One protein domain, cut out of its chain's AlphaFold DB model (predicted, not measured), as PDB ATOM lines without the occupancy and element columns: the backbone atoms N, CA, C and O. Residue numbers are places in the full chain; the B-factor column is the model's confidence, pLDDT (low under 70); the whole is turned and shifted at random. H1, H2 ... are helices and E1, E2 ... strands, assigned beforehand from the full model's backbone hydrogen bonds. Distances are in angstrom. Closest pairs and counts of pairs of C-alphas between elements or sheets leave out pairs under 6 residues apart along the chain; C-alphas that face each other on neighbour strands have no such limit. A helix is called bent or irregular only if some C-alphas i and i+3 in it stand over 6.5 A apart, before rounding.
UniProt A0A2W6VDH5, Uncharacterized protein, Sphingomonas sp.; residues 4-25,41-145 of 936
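Overview. This is residues 4 to 25 and 41 to 145 of the 936 residues of an uncharacterized protein of Sphingomonas sp. (UniProt A0A2W6VDH5). The domain is a small, nearly closed barrel of antiparallel strands, with a long bent hairpin, E3 and E4, reaching away from it as an arm past residue 63 to its turn at residues 71 and 72. The neighbour pairs in the barrel's wall are E1 and E2, E2 and E6, E4 and E6, E3 and E4, E3 and E7, and E7 and E8, with a gap left between E1 and E8, while the short E5 pairs with residues 110 to 112 of E6 and H1 is a single small turn near the end of E4. The printed part has 127 residues with one named helix and eight named strands, in the order E1 E2 H1 E3 E4 E5 E6 E7 E8 along the chain, and its class is mostly strand, with strands holding 61 of the 65 residues in named elements. It is only just compact, close to loose, with a radius of gyration of the C-alphas of 16.3 A, and it spans 56 by 27 by 26 A, the arm making the length.

Arrangement. The eight strands make one branched, twisted sheet. E1, residues 4 to 8, forms a hairpin with E2, residues 14 to 19, at 174 degrees, with N 7 and O 16 at 3.0 A. On the other side of E2 is E6, residues 110 to 116, antiparallel, with N 17 and O 112 at 2.9 A. E6 has three neighbours: E4, residues 73 to 89, with N 87 and O 115 at 2.8 A, and E5, residues 102 to 104, with N 103 and O 111 at 2.9 A, are on the side away from E2. E4 and E3, residues 58 to 70, form a hairpin, with N 62 and O 82 at 2.9 A; E3 bends by 84 degrees at residue 65 and E4 by 81 degrees at residue 76. E7, residues 125 to 131, is on the other side of E3, with N 61 and O 128 at 2.8 A. E8, residues 142 to 144, forms a hairpin with E7, with N 131 and O 142 at 2.8 A. E1 and E8 are only just apart, their closest C-alphas 8.1 A from each other. H1, residues 43 to 46, is only just not on the sheet, with 4 pairs of C-alphas within 10 A, and is too short for any O i to N i+4 pair; its one O i to N i+3 pair is not within range.

Along the chain. E1 begins at C-alpha 4 (2.577, 44.179, 50.159) and is 14.2 A long; E2 measures 15.9 A. E3 measures 30.2 A and E4 39.5 A, ending at C-alpha 89 (16.557, 37.828, 41.519). E6 measures 19.0 A and E7 17.8 A. E8 ends at C-alpha 144 (-1.807, 36.829, 45.311).

Size, cuts and confidence. The C-alphas of Leu 41 and Gly 71 are the two farthest apart, 56.5 A. Residues 26 to 40 are not printed, and C-alphas 25 and 41 are 9.4 A apart across this cut. The links H1 to E3 and E4 to E5 are long. Mean pLDDT of the printed part is 86.8, with values under 70 at residues 23 to 25, 41 to 46, 52 to 53 and 94 to 98.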
ATOM      1  N   VAL A   4       3.488  43.024  50.197       91.50
ATOM      2  CA  VAL A   4       2.577  44.179  50.159       91.50
ATOM      3  C   VAL A   4       1.943  44.317  48.781       91.50
ATOM      4  O   VAL A   4       0.747  44.566  48.668       91.50
ATOM      5  N   SER A   5       2.740  44.159  47.724       92.31
ATOM      6  CA  SER A   5       2.261  44.227  46.346       92.31
ATOM      7  C   SER A   5       3.188  43.479  45.395       92.31
ATOM      8  O   SER A   5       4.348  43.205  45.699       92.31
ATOM      9  N   THR A   6       2.673  43.161  44.215       95.00
ATOM     10  CA  THR A   6       3.437  42.586  43.106       95.00
ATOM     11  C   THR A   6       2.945  43.181  41.807       95.00
ATOM     12  O   THR A   6       1.733  43.242  41.623       95.00
ATOM     13  N   ALA A   7       3.837  43.547  40.894       96.69
ATOM     14  CA  ALA A   7       3.462  43.993  39.556       96.69
ATOM     15  C   ALA A   7       4.484  43.515  38.524       96.69
ATOM     16  O   ALA A   7       5.681  43.458  38.803       96.69
ATOM     17  N   VAL A   8       4.024  43.192  37.320       96.62
ATOM     18  CA  VAL A   8       4.920  42.948  36.188       96.62
ATOM     19  C   VAL A   8       5.260  44.280  35.533       96.62
ATOM     20  O   VAL A   8       4.363  45.052  35.202       96.62
ATOM     21  N   GLU A   9       6.553  44.560  35.372       96.06
ATOM     22  CA  GLU A   9       7.052  45.829  34.833       96.06
ATOM     23  C   GLU A   9       6.848  45.944  33.308       96.06
ATOM     24  O   GLU A   9       6.534  44.974  32.616       96.06
ATOM     25  N   SER A  10       7.071  47.142  32.759       92.19
ATOM     26  CA  SER A  10       6.799  47.487  31.352       92.19
ATOM     27  C   SER A  10       7.539  46.639  30.310       92.19
ATOM     28  O   SER A  10       7.076  46.517  29.174       92.19
ATOM     29  N   SER A  11       8.651  46.005  30.685       85.94
ATOM     30  CA  SER A  11       9.385  45.056  29.841       85.94
ATOM     31  C   SER A  11       8.659  43.719  29.636       85.94
ATOM     32  O   SER A  11       8.993  42.989  28.703       85.94
ATOM     33  N   GLY A  12       7.722  43.366  30.524       90.44
ATOM     34  CA  GLY A  12       7.088  42.048  30.599       90.44
ATOM     35  C   GLY A  12       8.001  40.926  31.116       90.44
ATOM     36  O   GLY A  12       7.524  39.816  31.336       90.44
ATOM     37  N   TRP A  13       9.298  41.178  31.319       90.56
ATOM     38  CA  TRP A  13      10.291  40.178  31.745       90.56
ATOM     39  C   TRP A  13      10.586  40.194  33.249       90.56
ATOM     40  O   TRP A  13      11.319  39.333  33.740       90.56
ATOM     41  N   VAL A  14      10.044  41.169  33.979       93.56
ATOM     42  CA  VAL A  14      10.380  41.426  35.382       93.56
ATOM     43  C   VAL A  14       9.115  41.452  36.224       93.56
ATOM     44  O   VAL A  14       8.179  42.188  35.918       93.56
ATOM     45  N   LEU A  15       9.112  40.674  37.305       96.19
ATOM     46  CA  LEU A  15       8.149  40.791  38.393       96.19
ATOM     47  C   LEU A  15       8.788  41.614  39.515       96.19
ATOM     48  O   LEU A  15       9.738  41.163  40.157       96.19
ATOM     49  N   ALA A  16       8.255  42.804  39.760       96.25
ATOM     50  CA  ALA A  16       8.531  43.573  40.962       96.25
ATOM     51  C   ALA A  16       7.710  42.993  42.125       96.25
ATOM     52  O   ALA A  16       6.490  42.851  42.016       96.25
ATOM     53  N   VAL A  17       8.373  42.645  43.229       95.88
ATOM     54  CA  VAL A  17       7.755  42.127  44.460       95.88
ATOM     55  C   VAL A  17       8.079  43.083  45.600       95.88
ATOM     56  O   VAL A  17       9.240  43.218  45.984       95.88
ATOM     57  N   THR A  18       7.061  43.740  46.144       94.94
ATOM     58  CA  THR A  18       7.182  44.692  47.253       94.94
ATOM     59  C   THR A  18       6.837  44.008  48.565       94.94
ATOM     60  O   THR A  18       5.762  43.420  48.675       94.94
ATOM     61  N   GLY A  19       7.685  44.115  49.584       92.25
ATOM     62  CA  GLY A  19       7.426  43.538  50.904       92.25
ATOM     63  C   GLY A  19       7.866  44.423  52.065       92.25
ATOM     64  O   GLY A  19       8.720  45.297  51.914       92.25
ATOM     65  N   ASN A  20       7.292  44.157  53.242       90.69
ATOM     66  CA  ASN A  20       7.705  44.756  54.516       90.69
ATOM     67  C   ASN A  20       8.975  44.058  55.022       90.69
ATOM     68  O   ASN A  20       8.926  43.270  55.971       90.69
ATOM     69  N   TRP A  21      10.097  44.292  54.344       84.56
ATOM     70  CA  TRP A  21      11.392  43.716  54.694       84.56
ATOM     71  C   TRP A  21      12.303  44.784  55.301       84.56
ATOM     72  O   TRP A  21      12.377  45.886  54.753       84.56
ATOM     73  N   PRO A  22      13.042  44.471  56.385       74.31
ATOM     74  CA  PRO A  22      14.165  45.308  56.786       74.31
ATOM     75  C   PRO A  22      15.172  45.375  55.634       74.31
ATOM     76  O   PRO A  22      15.195  44.491  54.771       74.31
ATOM     77  N   GLN A  23      16.024  46.402  55.640       66.38
ATOM     78  CA  GLN A  23      17.113  46.516  54.678       66.38
ATOM     79  C   GLN A  23      17.870  45.193  54.574       66.38
ATOM     80  O   GLN A  23      18.385  44.687  55.573       66.38
ATOM     81  N   THR A  24      17.919  44.640  53.358       63.81
ATOM     82  CA  THR A  24      18.657  43.421  53.042       63.81
ATOM     83  C   THR A  24      20.087  43.633  53.525       63.81
ATOM     84  O   THR A  24      20.768  44.536  53.038       63.81
ATOM     85  N   GLY A  25      20.495  42.883  54.555       47.75
ATOM     86  CA  GLY A  25      21.647  43.179  55.418       47.75
ATOM     87  C   GLY A  25      23.018  42.987  54.768       47.75
ATOM     88  O   GLY A  25      23.852  42.260  55.290       47.75
ATOM     89  N   LEU A  41      29.810  39.845  51.574       47.34
ATOM     90  CA  LEU A  41      29.140  38.612  51.983       47.34
ATOM     91  C   LEU A  41      28.089  38.275  50.908       47.34
ATOM     92  O   LEU A  41      27.227  39.101  50.613       47.34
ATOM     93  N   LEU A  42      28.152  37.077  50.308       50.88
ATOM     94  CA  LEU A  42      27.243  36.664  49.215       50.88
ATOM     95  C   LEU A  42      25.759  36.566  49.637       50.88
ATOM     96  O   LEU A  42      24.867  36.538  48.786       50.88
ATOM     97  N   ASN A  43      25.514  36.585  50.948       52.81
ATOM     98  CA  ASN A  43      24.273  36.257  51.644       52.81
ATOM     99  C   ASN A  43      22.994  36.920  51.089       52.81
ATOM    100  O   ASN A  43      21.909  36.391  51.299       52.81
ATOM    101  N   ALA A  44      23.075  38.075  50.418       55.38
ATOM    102  CA  ALA A  44      21.895  38.787  49.910       55.38
ATOM    103  C   ALA A  44      21.241  38.126  48.679       55.38
ATOM    104  O   ALA A  44      20.034  38.254  48.494       55.38
ATOM    105  N   VAL A  45      22.006  37.415  47.840       57.47
ATOM    106  CA  VAL A  45      21.447  36.700  46.672       57.47
ATOM    107  C   VAL A  45      21.035  35.278  47.049       57.47
ATOM    108  O   VAL A  45      20.002  34.803  46.583       57.47
ATOM    109  N   ASP A  46      21.768  34.650  47.971       63.56
ATOM    110  CA  ASP A  46      21.444  33.326  48.526       63.56
ATOM    111  C   ASP A  46      20.105  33.318  49.293       63.56
ATOM    112  O   ASP A  46      19.481  32.269  49.459       63.56
ATOM    113  N   GLN A  47      19.602  34.496  49.688       75.25
ATOM    114  CA  GLN A  47      18.248  34.666  50.219       75.25
ATOM    115  C   GLN A  47      17.136  34.318  49.223       75.25
ATOM    116  O   GLN A  47      16.012  34.122  49.670       75.25
ATOM    117  N   PHE A  48      17.398  34.228  47.916       82.06
ATOM    118  CA  PHE A  48      16.392  33.917  46.895       82.06
ATOM    119  C   PHE A  48      16.725  32.594  46.186       82.06
ATOM    120  O   PHE A  48      17.223  32.622  45.056       82.06
ATOM    121  N   PRO A  49      16.439  31.423  46.800       82.56
ATOM    122  CA  PRO A  49      16.689  30.098  46.222       82.56
ATOM    123  C   PRO A  49      15.643  29.756  45.143       82.56
ATOM    124  O   PRO A  49      14.918  28.761  45.207       82.56
ATOM    125  N   LEU A  50      15.544  30.629  44.142       79.88
ATOM    126  CA  LEU A  50      14.727  30.465  42.952       79.88
ATOM    127  C   LEU A  50      15.448  29.496  42.016       79.88
ATOM    128  O   LEU A  50      16.195  29.916  41.137       79.88
ATOM    129  N   ASP A  51      15.243  28.198  42.227       73.12
ATOM    130  CA  ASP A  51      15.694  27.163  41.299       73.12
ATOM    131  C   ASP A  51      14.590  26.855  40.265       73.12
ATOM    132  O   ASP A  51      13.620  26.164  40.590       73.12
ATOM    133  N   PRO A  52      14.701  27.341  39.011       61.69
ATOM    134  CA  PRO A  52      13.745  27.030  37.952       61.69
ATOM    135  C   PRO A  52      13.936  25.631  37.338       61.69
ATOM    136  O   PRO A  52      13.162  25.267  36.454       61.69
ATOM    137  N   LYS A  53      14.971  24.870  37.730       63.16
ATOM    138  CA  LYS A  53      15.170  23.464  37.329       63.16
ATOM    139  C   LYS A  53      14.601  22.484  38.361       63.16
ATOM    140  O   LYS A  53      14.202  21.385  37.981       63.16
ATOM    141  N   GLY A  54      14.585  22.877  39.632       76.00
ATOM    142  CA  GLY A  54      13.890  22.205  40.727       76.00
ATOM    143  C   GLY A  54      12.393  22.533  40.760       76.00
ATOM    144  O   GLY A  54      11.759  22.736  39.726       76.00
ATOM    145  N   VAL A  55      11.808  22.581  41.962       84.25
ATOM    146  CA  VAL A  55      10.401  22.980  42.150       84.25
ATOM    147  C   VAL A  55      10.293  24.510  42.083       84.25
ATOM    148  O   VAL A  55      10.841  25.175  42.970       84.25
ATOM    149  N   PRO A  56       9.567  25.092  41.104       89.12
ATOM    150  CA  PRO A  56       9.471  26.539  40.956       89.12
ATOM    151  C   PRO A  56       8.925  27.223  42.211       89.12
ATOM    152  O   PRO A  56       7.821  26.934  42.674       89.12
ATOM    153  N   LYS A  57       9.706  28.156  42.761       93.50
ATOM    154  CA  LYS A  57       9.371  28.842  44.016       93.50
ATOM    155  C   LYS A  57       8.420  30.027  43.863       93.50
ATOM    156  O   LYS A  57       7.756  30.378  44.832       93.50
ATOM    157  N   VAL A  58       8.341  30.625  42.675       95.31
ATOM    158  CA  VAL A  58       7.367  31.676  42.345       95.31
ATOM    159  C   VAL A  58       6.800  31.386  40.960       95.31
ATOM    160  O   VAL A  58       7.570  31.245  40.005       95.31
ATOM    161  N   VAL A  59       5.475  31.288  40.856       95.75
ATOM    162  CA  VAL A  59       4.748  30.924  39.631       95.75
ATOM    163  C   VAL A  59       3.613  31.912  39.392       95.75
ATOM    164  O   VAL A  59       2.803  32.144  40.280       95.75
ATOM    165  N   LEU A  60       3.530  32.462  38.184       96.44
ATOM    166  CA  LEU A  60       2.443  33.314  37.719       96.44
ATOM    167  C   LEU A  60       1.513  32.484  36.825       96.44
ATOM    168  O   LEU A  60       1.976  31.872  35.856       96.44
ATOM    169  N   GLN A  61       0.213  32.503  37.116       95.88
ATOM    170  CA  GLN A  61      -0.836  31.982  36.238       95.88
ATOM    171  C   GLN A  61      -1.310  33.120  35.330       95.88
ATOM    172  O   GLN A  61      -2.128  33.956  35.723       95.88
ATOM    173  N   VAL A  62      -0.774  33.184  34.115       95.00
ATOM    174  CA  VAL A  62      -1.079  34.246  33.149       95.00
ATOM    175  C   VAL A  62      -2.108  33.737  32.142       95.00
ATOM    176  O   VAL A  62      -2.041  32.592  31.708       95.00
ATOM    177  N   ARG A  63      -3.075  34.575  31.770       95.19
ATOM    178  CA  ARG A  63      -4.107  34.298  30.765       95.19
ATOM    179  C   ARG A  63      -4.033  35.335  29.655       95.19
ATOM    180  O   ARG A  63      -3.973  36.531  29.930       95.19
ATOM    181  N   THR A  64      -4.046  34.895  28.404       94.62
ATOM    182  CA  THR A  64      -3.982  35.792  27.241       94.62
ATOM    183  C   THR A  64      -4.620  35.146  26.009       94.62
ATOM    184  O   THR A  64      -4.931  33.955  26.021       94.62
ATOM    185  N   ALA A  65      -4.841  35.925  24.953       94.75
ATOM    186  CA  ALA A  65      -5.388  35.415  23.704       94.75
ATOM    187  C   ALA A  65      -4.377  34.503  22.989       94.75
ATOM    188  O   ALA A  65      -3.175  34.781  22.944       94.75
ATOM    189  N   GLY A  66      -4.874  33.414  22.413       94.75
ATOM    190  CA  GLY A  66      -4.068  32.399  21.747       94.75
ATOM    191  C   GLY A  66      -4.931  31.314  21.110       94.75
ATOM    192  O   GLY A  66      -6.111  31.537  20.828       94.75
ATOM    193  N   PHE A  67      -4.358  30.129  20.899       95.56
ATOM    194  CA  PHE A  67      -5.041  29.014  20.238       95.56
ATOM    195  C   PHE A  67      -4.806  27.685  20.958       95.56
ATOM    196  O   PHE A  67      -3.672  27.331  21.270       95.56
ATOM    197  N   ASP A  68      -5.885  26.940  21.194       93.38
ATOM    198  CA  ASP A  68      -5.868  25.539  21.614       93.38
ATOM    199  C   ASP A  68      -5.826  24.593  20.419       93.38
ATOM    200  O   ASP A  68      -6.279  24.929  19.325       93.38
ATOM    201  N   ARG A  69      -5.338  23.369  20.644       91.50
ATOM    202  CA  ARG A  69      -5.465  22.280  19.676       91.50
ATOM    203  C   ARG A  69      -6.664  21.412  20.030       91.50
ATOM    204  O   ARG A  69      -6.627  20.690  21.023       91.50
ATOM    205  N   VAL A  70      -7.691  21.429  19.188       93.00
ATOM    206  CA  VAL A  70      -8.915  20.633  19.367       93.00
ATOM    207  C   VAL A  70      -9.258  19.963  18.040       93.00
ATOM    208  O   VAL A  70      -9.215  20.605  16.995       93.00
ATOM    209  N   GLY A  71      -9.548  18.658  18.054       90.75
ATOM    210  CA  GLY A  71     -10.004  17.930  16.859       90.75
ATOM    211  C   GLY A  71      -9.046  17.949  15.657       90.75
ATOM    212  O   GLY A  71      -9.497  17.843  14.522       90.75
ATOM    213  N   GLY A  72      -7.737  18.123  15.876       89.00
ATOM    214  CA  GLY A  72      -6.759  18.249  14.785       89.00
ATOM    215  C   GLY A  72      -6.664  19.649  14.161       89.00
ATOM    216  O   GLY A  72      -6.030  19.803  13.123       89.00
ATOM    217  N   GLN A  73      -7.262  20.669  14.782       94.81
ATOM    218  CA  GLN A  73      -7.268  22.057  14.306       94.81
ATOM    219  C   GLN A  73      -6.849  23.027  15.420       94.81
ATOM    220  O   GLN A  73      -6.804  22.654  16.596       94.81
ATOM    221  N   ALA A  74      -6.544  24.275  15.053       95.38
ATOM    222  CA  ALA A  74      -6.391  25.364  16.016       95.38
ATOM    223  C   ALA A  74      -7.744  26.042  16.274       95.38
ATOM    224  O   ALA A  74      -8.388  26.521  15.342       95.38
ATOM    225  N   VAL A  75      -8.142  26.124  17.542       96.44
ATOM    226  CA  VAL A  75      -9.359  26.804  18.004       96.44
ATOM    227  C   VAL A  75      -8.954  28.005  18.848       96.44
ATOM    228  O   VAL A  75      -8.102  27.887  19.725       96.44
ATOM    229  N   ALA A  76      -9.534  29.174  18.578       96.81
ATOM    230  CA  ALA A  76      -9.207  30.393  19.311       96.81
ATOM    231  C   ALA A  76      -9.589  30.271  20.797       96.81
ATOM    232  O   ALA A  76     -10.715  29.901  21.127       96.81
ATOM    233  N   ASN A  77      -8.667  30.638  21.685       95.62
ATOM    234  CA  ASN A  77      -8.895  30.743  23.120       95.62
ATOM    235  C   ASN A  77      -8.516  32.157  23.582       95.62
ATOM    236  O   ASN A  77      -7.341  32.521  23.610       95.62
ATOM    237  N   GLY A  78      -9.515  32.960  23.961       93.06
ATOM    238  CA  GLY A  78      -9.309  34.336  24.430       93.06
ATOM    239  C   GLY A  78      -8.629  34.456  25.801       93.06
ATOM    240  O   GLY A  78      -8.223  35.549  26.180       93.06
ATOM    241  N   ALA A  79      -8.501  33.355  26.549       93.56
ATOM    242  CA  ALA A  79      -7.944  33.321  27.899       93.56
ATOM    243  C   ALA A  79      -7.069  32.072  28.131       93.56
ATOM    244  O   ALA A  79      -7.152  31.438  29.192       93.56
ATOM    245  N   ARG A  80      -6.227  31.723  27.143       93.38
ATOM    246  CA  ARG A  80      -5.264  30.618  27.221       93.38
ATOM    247  C   ARG A  80      -4.364  30.806  28.436       93.38
ATOM    248  O   ARG A  80      -3.718  31.844  28.573       93.38
ATOM    249  N   ALA A  81      -4.325  29.799  29.302       91.38
ATOM    250  CA  ALA A  81      -3.479  29.801  30.485       91.38
ATOM    251  C   ALA A  81      -2.029  29.437  30.125       91.38
ATOM    252  O   ALA A  81      -1.781  28.463  29.417       91.38
ATOM    253  N   MET A  82      -1.074  30.190  30.662       91.12
ATOM    254  CA  MET A  82       0.357  29.917  30.597       91.12
ATOM    255  C   MET A  82       0.968  30.085  31.991       91.12
ATOM    256  O   MET A  82       0.638  31.020  32.721       91.12
ATOM    257  N   GLN A  83       1.887  29.190  32.350       91.38
ATOM    258  CA  GLN A  83       2.666  29.309  33.581       91.38
ATOM    259  C   GLN A  83       4.005  29.974  33.286       91.38
ATOM    260  O   GLN A  83       4.743  29.557  32.388       91.38
ATOM    261  N   ILE A  84       4.315  31.014  34.054       92.00
ATOM    262  CA  ILE A  84       5.594  31.719  34.008       92.00
ATOM    263  C   ILE A  84       6.223  31.613  35.390       92.00
ATOM    264  O   ILE A  84       5.535  31.785  36.390       92.00
ATOM    265  N   VAL A  85       7.516  31.316  35.466       93.38
ATOM    266  CA  VAL A  85       8.209  31.122  36.747       93.38
ATOM    267  C   VAL A  85       9.267  32.196  36.943       93.38
ATOM    268  O   VAL A  85       9.912  32.605  35.976       93.38
ATOM    269  N   ALA A  86       9.472  32.651  38.178       92.50
ATOM    270  CA  ALA A  86      10.645  33.461  38.483       92.50
ATOM    271  C   ALA A  86      11.897  32.573  38.453       92.50
ATOM    272  O   ALA A  86      11.906  31.472  39.003       92.50
ATOM    273  N   THR A  87      12.954  33.050  37.799       87.38
ATOM    274  CA  THR A  87      14.170  32.271  37.512       87.38
ATOM    275  C   THR A  87      15.388  32.696  38.320       87.38
ATOM    276  O   THR A  87      16.309  31.902  38.475       87.38
ATOM    277  N   LYS A  88      15.422  33.953  38.776       86.50
ATOM    278  CA  LYS A  88      16.452  34.540  39.646       86.50
ATOM    279  C   LYS A  88      16.001  35.918  40.127       86.50
ATOM    280  O   LYS A  88      15.201  36.571  39.452       86.50
ATOM    281  N   ALA A  89      16.570  36.399  41.226       88.62
ATOM    282  CA  ALA A  89      16.557  37.828  41.519       88.62
ATOM    283  C   ALA A  89      17.493  38.581  40.554       88.62
ATOM    284  O   ALA A  89      18.505  38.043  40.089       88.62
ATOM    285  N   MET A  90      17.138  39.817  40.216       85.06
ATOM    286  CA  MET A  90      17.944  40.687  39.361       85.06
ATOM    287  C   MET A  90      19.035  41.402  40.162       85.06
ATOM    288  O   MET A  90      18.929  41.592  41.373       85.06
ATOM    289  N   ARG A  91      20.088  41.814  39.456       82.56
ATOM    290  CA  ARG A  91      21.191  42.640  39.960       82.56
ATOM    291  C   ARG A  91      21.183  43.982  39.230       82.56
ATOM    292  O   ARG A  91      20.559  44.082  38.170       82.56
ATOM    293  N   LEU A  92      21.815  44.999  39.804       75.19
ATOM    294  CA  LEU A  92      22.012  46.274  39.106       75.19
ATOM    295  C   LEU A  92      23.008  46.105  37.934       75.19
ATOM    296  O   LEU A  92      23.777  45.140  37.929       75.19
ATOM    297  N   PRO A  93      23.006  47.002  36.930       71.25
ATOM    298  CA  PRO A  93      24.047  47.036  35.900       71.25
ATOM    299  C   PRO A  93      25.443  47.316  36.484       71.25
ATOM    300  O   PRO A  93      25.577  47.774  37.619       71.25
ATOM    301  N   HIS A  94      26.497  47.070  35.700       59.84
ATOM    302  CA  HIS A  94      27.861  47.494  36.047       59.84
ATOM    303  C   HIS A  94      27.912  49.030  36.250       59.84
ATOM    304  O   HIS A  94      27.273  49.741  35.474       59.84
ATOM    305  N   PRO A  95      28.642  49.567  37.252       69.69
ATOM    306  CA  PRO A  95      29.587  48.895  38.158       69.69
ATOM    307  C   PRO A  95      28.955  48.088  39.304       69.69
ATOM    308  O   PRO A  95      29.633  47.279  39.933       69.69
ATOM    309  N   ASP A  96      27.657  48.237  39.546       69.62
ATOM    310  CA  ASP A  96      26.952  47.725  40.726       69.62
ATOM    311  C   ASP A  96      26.415  46.282  40.599       69.62
ATOM    312  O   ASP A  96      25.563  45.855  41.378       69.62
ATOM    313  N   ALA A  97      26.961  45.474  39.684       66.88
ATOM    314  CA  ALA A  97      26.516  44.099  39.402       66.88
ATOM    315  C   ALA A  97      26.630  43.098  40.578       66.88
ATOM    316  O   ALA A  97      26.160  41.956  40.491       66.88
ATOM    317  N   THR A  98      27.235  43.495  41.699       67.94
ATOM    318  CA  THR A  98      27.223  42.746  42.966       67.94
ATOM    319  C   THR A  98      25.957  42.979  43.797       67.94
ATOM    320  O   THR A  98      25.602  42.112  44.594       67.94
ATOM    321  N   LYS A  99      25.263  44.108  43.608       75.38
ATOM    322  CA  LYS A  99      24.065  44.505  44.358       75.38
ATOM    323  C   LYS A  99      22.799  43.906  43.742       75.38
ATOM    324  O   LYS A  99      22.678  43.793  42.521       75.38
ATOM    325  N   LEU A 100      21.834  43.563  44.594       82.00
ATOM    326  CA  LEU A 100      20.475  43.219  44.173       82.00
ATOM    327  C   LEU A 100      19.825  44.440  43.499       82.00
ATOM    328  O   LEU A 100      20.045  45.572  43.929       82.00
ATOM    329  N   ASN A 101      19.000  44.225  42.474       86.19
ATOM    330  CA  ASN A 101      18.145  45.281  41.933       86.19
ATOM    331  C   ASN A 101      16.911  45.429  42.834       86.19
ATOM    332  O   ASN A 101      15.830  44.905  42.545       86.19
ATOM    333  N   GLU A 102      17.130  46.093  43.966       88.56
ATOM    334  CA  GLU A 102      16.101  46.484  44.920       88.56
ATOM    335  C   GLU A 102      15.906  48.003  44.961       88.56
ATOM    336  O   GLU A 102      16.795  48.786  44.627       88.56
ATOM    337  N   THR A 103      14.714  48.428  45.366       91.12
ATOM    338  CA  THR A 103      14.362  49.835  45.562       91.12
ATOM    339  C   THR A 103      13.719  49.981  46.936       91.12
ATOM    340  O   THR A 103      12.738  49.295  47.230       91.12
ATOM    341  N   ASP A 104      14.282  50.841  47.783       89.75
ATOM    342  CA  ASP A 104      13.630  51.264  49.023       89.75
ATOM    343  C   ASP A 104      12.569  52.314  48.680       89.75
ATOM    344  O   ASP A 104      12.861  53.292  47.991       89.75
ATOM    345  N   ASN A 105      11.337  52.089  49.127       90.00
ATOM    346  CA  ASN A 105      10.205  52.954  48.812       90.00
ATOM    347  C   ASN A 105      10.008  54.075  49.861       90.00
ATOM    348  O   ASN A 105       9.008  54.788  49.813       90.00
ATOM    349  N   GLY A 106      10.911  54.214  50.842       88.88
ATOM    350  CA  GLY A 106      10.905  55.279  51.858       88.88
ATOM    351  C   GLY A 106       9.826  55.149  52.941       88.88
ATOM    352  O   GLY A 106       9.769  55.957  53.863       88.88
ATOM    353  N   ASN A 107       8.978  54.123  52.855       89.06
ATOM    354  CA  ASN A 107       7.838  53.864  53.739       89.06
ATOM    355  C   ASN A 107       7.989  52.558  54.549       89.06
ATOM    356  O   ASN A 107       6.997  51.985  54.997       89.06
ATOM    357  N   GLY A 108       9.219  52.049  54.691       84.75
ATOM    358  CA  GLY A 108       9.504  50.759  55.332       84.75
ATOM    359  C   GLY A 108       9.230  49.531  54.452       84.75
ATOM    360  O   GLY A 108       9.326  48.405  54.940       84.75
ATOM    361  N   THR A 109       8.906  49.726  53.169       91.06
ATOM    362  CA  THR A 109       8.750  48.642  52.187       91.06
ATOM    363  C   THR A 109       9.881  48.656  51.161       91.06
ATOM    364  O   THR A 109      10.415  49.714  50.820       91.06
ATOM    365  N   ARG A 110      10.234  47.477  50.640       89.44
ATOM    366  CA  ARG A 110      11.256  47.319  49.596       89.44
ATOM    367  C   ARG A 110      10.730  46.523  48.418       89.44
ATOM    368  O   ARG A 110      10.073  45.503  48.606       89.44
ATOM    369  N   THR A 111      11.062  46.982  47.219       93.56
ATOM    370  CA  THR A 111      10.714  46.353  45.943       93.56
ATOM    371  C   THR A 111      11.911  45.564  45.426       93.56
ATOM    372  O   THR A 111      12.945  46.161  45.145       93.56
ATOM    373  N   VAL A 112      11.784  44.247  45.270       92.44
ATOM    374  CA  VAL A 112      12.809  43.367  44.680       92.44
ATOM    375  C   VAL A 112      12.365  42.930  43.286       92.44
ATOM    376  O   VAL A 112      11.223  42.512  43.100       92.44
ATOM    377  N   ARG A 113      13.269  42.992  42.304       93.44
ATOM    378  CA  ARG A 113      12.993  42.577  40.920       93.44
ATOM    379  C   ARG A 113      13.400  41.130  40.663       93.44
ATOM    380  O   ARG A 113      14.559  40.760  40.852       93.44
ATOM    381  N   LEU A 114      12.458  40.318  40.192       93.62
ATOM    382  CA  LEU A 114      12.664  38.921  39.815       93.62
ATOM    383  C   LEU A 114      12.549  38.748  38.294       93.62
ATOM    384  O   LEU A 114      11.571  39.181  37.687       93.62
ATOM    385  N   ALA A 115      13.525  38.078  37.682       89.62
ATOM    386  CA  ALA A 115      13.527  37.791  36.248       89.62
ATOM    387  C   ALA A 115      12.612  36.601  35.924       89.62
ATOM    388  O   ALA A 115      12.768  35.514  36.489       89.62
ATOM    389  N   LEU A 116      11.690  36.782  34.984       90.75
ATOM    390  CA  LEU A 116      10.720  35.775  34.561       90.75
ATOM    391  C   LEU A 116      11.279  34.826  33.491       90.75
ATOM    392  O   LEU A 116      12.123  35.199  32.680       90.75
ATOM    393  N   SER A 117      10.785  33.586  33.465       85.75
ATOM    394  CA  SER A 117      11.183  32.564  32.483       85.75
ATOM    395  C   SER A 117      10.665  32.825  31.067       85.75
ATOM    396  O   SER A 117      11.174  32.250  30.103       85.75
ATOM    397  N   ARG A 118       9.624  33.651  30.946       86.75
ATOM    398  CA  ARG A 118       8.940  34.044  29.711       86.75
ATOM    399  C   ARG A 118       8.440  35.478  29.884       86.75
ATOM    400  O   ARG A 118       8.087  35.863  30.999       86.75
ATOM    401  N   ARG A 119       8.368  36.236  28.789       89.19
ATOM    402  CA  ARG A 119       7.716  37.547  28.770       89.19
ATOM    403  C   ARG A 119       6.219  37.391  29.047       89.19
ATOM    404  O   ARG A 119       5.577  36.498  28.498       89.19
ATOM    405  N   VAL A 120       5.676  38.275  29.871       92.56
ATOM    406  CA  VAL A 120       4.240  38.531  29.997       92.56
ATOM    407  C   VAL A 120       3.867  39.552  28.919       92.56
ATOM    408  O   VAL A 120       4.405  40.665  28.943       92.56
ATOM    409  N   PRO A 121       2.986  39.221  27.962       93.19
ATOM    410  CA  PRO A 121       2.615  40.172  26.927       93.19
ATOM    411  C   PRO A 121       1.658  41.253  27.449       93.19
ATOM    412  O   PRO A 121       0.942  41.066  28.440       93.19
ATOM    413  N   ALA A 122       1.637  42.390  26.758       93.50
ATOM    414  CA  ALA A 122       0.682  43.466  26.989       93.50
ATOM    415  C   ALA A 122      -0.767  42.953  26.914       93.50
ATOM    416  O   ALA A 122      -1.100  42.110  26.080       93.50
ATOM    417  N   GLY A 123      -1.624  43.443  27.812       92.94
ATOM    418  CA  GLY A 123      -3.034  43.040  27.891       92.94
ATOM    419  C   GLY A 123      -3.294  41.631  28.446       92.94
ATOM    420  O   GLY A 123      -4.452  41.240  28.554       92.94
ATOM    421  N   ALA A 124      -2.266  40.862  28.823       95.31
ATOM    422  CA  ALA A 124      -2.464  39.588  29.514       95.31
ATOM    423  C   ALA A 124      -2.946  39.791  30.962       95.31
ATOM    424  O   ALA A 124      -2.419  40.636  31.688       95.31
ATOM    425  N   THR A 125      -3.890  38.963  31.405       96.56
ATOM    426  CA  THR A 125      -4.403  38.955  32.780       96.56
ATOM    427  C   THR A 125      -3.581  37.996  33.630       96.56
ATOM    428  O   THR A 125      -3.525  36.803  33.336       96.56
ATOM    429  N   ILE A 126      -2.974  38.474  34.713       96.75
ATOM    430  CA  ILE A 126      -2.284  37.613  35.680       96.75
ATOM    431  C   ILE A 126      -3.304  37.233  36.757       96.75
ATOM    432  O   ILE A 126      -3.626  38.035  37.629       96.75
ATOM    433  N   ALA A 127      -3.857  36.025  36.650       93.69
ATOM    434  CA  ALA A 127      -4.918  35.544  37.535       93.69
ATOM    435  C   ALA A 127      -4.405  35.218  38.948       93.69
ATOM    436  O   ALA A 127      -5.165  35.275  39.910       93.69
ATOM    437  N   GLU A 128      -3.128  34.852  39.066       94.94
ATOM    438  CA  GLU A 128      -2.508  34.461  40.328       94.94
ATOM    439  C   GLU A 128      -0.980  34.608  40.253       94.94
ATOM    440  O   GLU A 128      -0.382  34.318  39.214       94.94
ATOM    441  N   ALA A 129      -0.342  34.980  41.363       96.56
ATOM    442  CA  ALA A 129       1.047  34.647  41.656       96.56
ATOM    443  C   ALA A 129       1.129  33.805  42.940       96.56
ATOM    444  O   ALA A 129       0.754  34.253  44.027       96.56
ATOM    445  N   SER A 130       1.638  32.582  42.798       96.31
ATOM    446  CA  SER A 130       1.904  31.635  43.877       96.31
ATOM    447  C   SER A 130       3.364  31.724  44.300       96.31
ATOM    448  O   SER A 130       4.268  31.566  43.478       96.31
ATOM    449  N   PHE A 131       3.591  31.955  45.589       96.31
ATOM    450  CA  PHE A 131       4.896  31.989  46.234       96.31
ATOM    451  C   PHE A 131       4.992  30.795  47.184       96.31
ATOM    452  O   PHE A 131       4.229  30.686  48.141       96.31
ATOM    453  N   GLN A 132       5.927  29.887  46.932       95.69
ATOM    454  CA  GLN A 132       6.164  28.713  47.771       95.69
ATOM    455  C   GLN A 132       6.991  29.078  49.007       95.69
ATOM    456  O   GLN A 132       7.809  29.997  48.968       95.69
ATOM    457  N   ALA A 133       6.846  28.323  50.098       93.25
ATOM    458  CA  ALA A 133       7.639  28.554  51.305       93.25
ATOM    459  C   ALA A 133       9.151  28.534  50.998       93.25
ATOM    460  O   ALA A 133       9.654  27.663  50.270       93.25
ATOM    461  N   GLY A 134       9.869  29.525  51.530       89.56
ATOM    462  CA  GLY A 134      11.290  29.731  51.267       89.56
ATOM    463  C   GLY A 134      11.632  30.280  49.877       89.56
ATOM    464  O   GLY A 134      12.791  30.186  49.494       89.56
ATOM    465  N   TRP A 135      10.684  30.839  49.108       90.94
ATOM    466  CA  TRP A 135      10.993  31.576  47.864       90.94
ATOM    467  C   TRP A 135      11.973  32.740  48.093       90.94
ATOM    468  O   TRP A 135      12.820  33.031  47.249       90.94
ATOM    469  N   LYS A 136      11.852  33.352  49.274       89.75
ATOM    470  CA  LYS A 136      12.835  34.188  49.949       89.75
ATOM    471  C   LYS A 136      13.087  33.559  51.324       89.75
ATOM    472  O   LYS A 136      12.154  33.053  51.952       89.75
ATOM    473  N   GLN A 137      14.331  33.549  51.790       87.88
ATOM    474  CA  GLN A 137      14.724  32.911  53.047       87.88
ATOM    475  C   GLN A 137      13.906  33.469  54.224       87.88
ATOM    476  O   GLN A 137      13.795  34.683  54.401       87.88
ATOM    477  N   GLY A 138      13.317  32.567  55.013       87.06
ATOM    478  CA  GLY A 138      12.453  32.908  56.148       87.06
ATOM    479  C   GLY A 138      11.024  33.339  55.790       87.06
ATOM    480  O   GLY A 138      10.226  33.544  56.701       87.06
ATOM    481  N   GLU A 139      10.664  33.456  54.506       90.25
ATOM    482  CA  GLU A 139       9.290  33.780  54.107       90.25
ATOM    483  C   GLU A 139       8.409  32.531  53.977       90.25
ATOM    484  O   GLU A 139       8.802  31.499  53.420       90.25
ATOM    485  N   ALA A 140       7.175  32.656  54.468       92.62
ATOM    486  CA  ALA A 140       6.126  31.661  54.293       92.62
ATOM    487  C   ALA A 140       5.625  31.617  52.837       92.62
ATOM    488  O   ALA A 140       5.954  32.475  52.012       92.62
ATOM    489  N   ALA A 141       4.809  30.608  52.525       94.50
ATOM    490  CA  ALA A 141       4.067  30.586  51.271       94.50
ATOM    491  C   ALA A 141       3.026  31.721  51.235       94.50
ATOM    492  O   ALA A 141       2.460  32.081  52.269       94.50
ATOM    493  N   ALA A 142       2.760  32.265  50.049       95.69
ATOM    494  CA  ALA A 142       1.764  33.309  49.823       95.69
ATOM    495  C   ALA A 142       1.065  33.115  48.470       95.69
ATOM    496  O   ALA A 142       1.630  32.542  47.539       95.69
ATOM    497  N   LEU A 143      -0.166  33.615  48.360       95.25
ATOM    498  CA  LEU A 143      -0.972  33.559  47.142       95.25
ATOM    499  C   LEU A 143      -1.564  34.942  46.881       95.25
ATOM    500  O   LEU A 143      -2.213  35.500  47.763       95.25
ATOM    501  N   LEU A 144      -1.335  35.497  45.691       93.62
ATOM    502  CA  LEU A 144      -1.807  36.829  45.311       93.62
ATOM    503  C   LEU A 144      -2.669  36.727  44.053       93.62
ATOM    504  O   LEU A 144      -2.184  36.300  43.011       93.62
ATOM    505  N   THR A 145      -3.936  37.126  44.138       88.88
ATOM    506  CA  THR A 145      -4.946  36.958  43.070       88.88
ATOM    507  C   THR A 145      -5.173  38.210  42.214       88.88
ATOM    508  O   THR A 145      -6.023  38.215  41.328       88.88
TER     509      THR A 145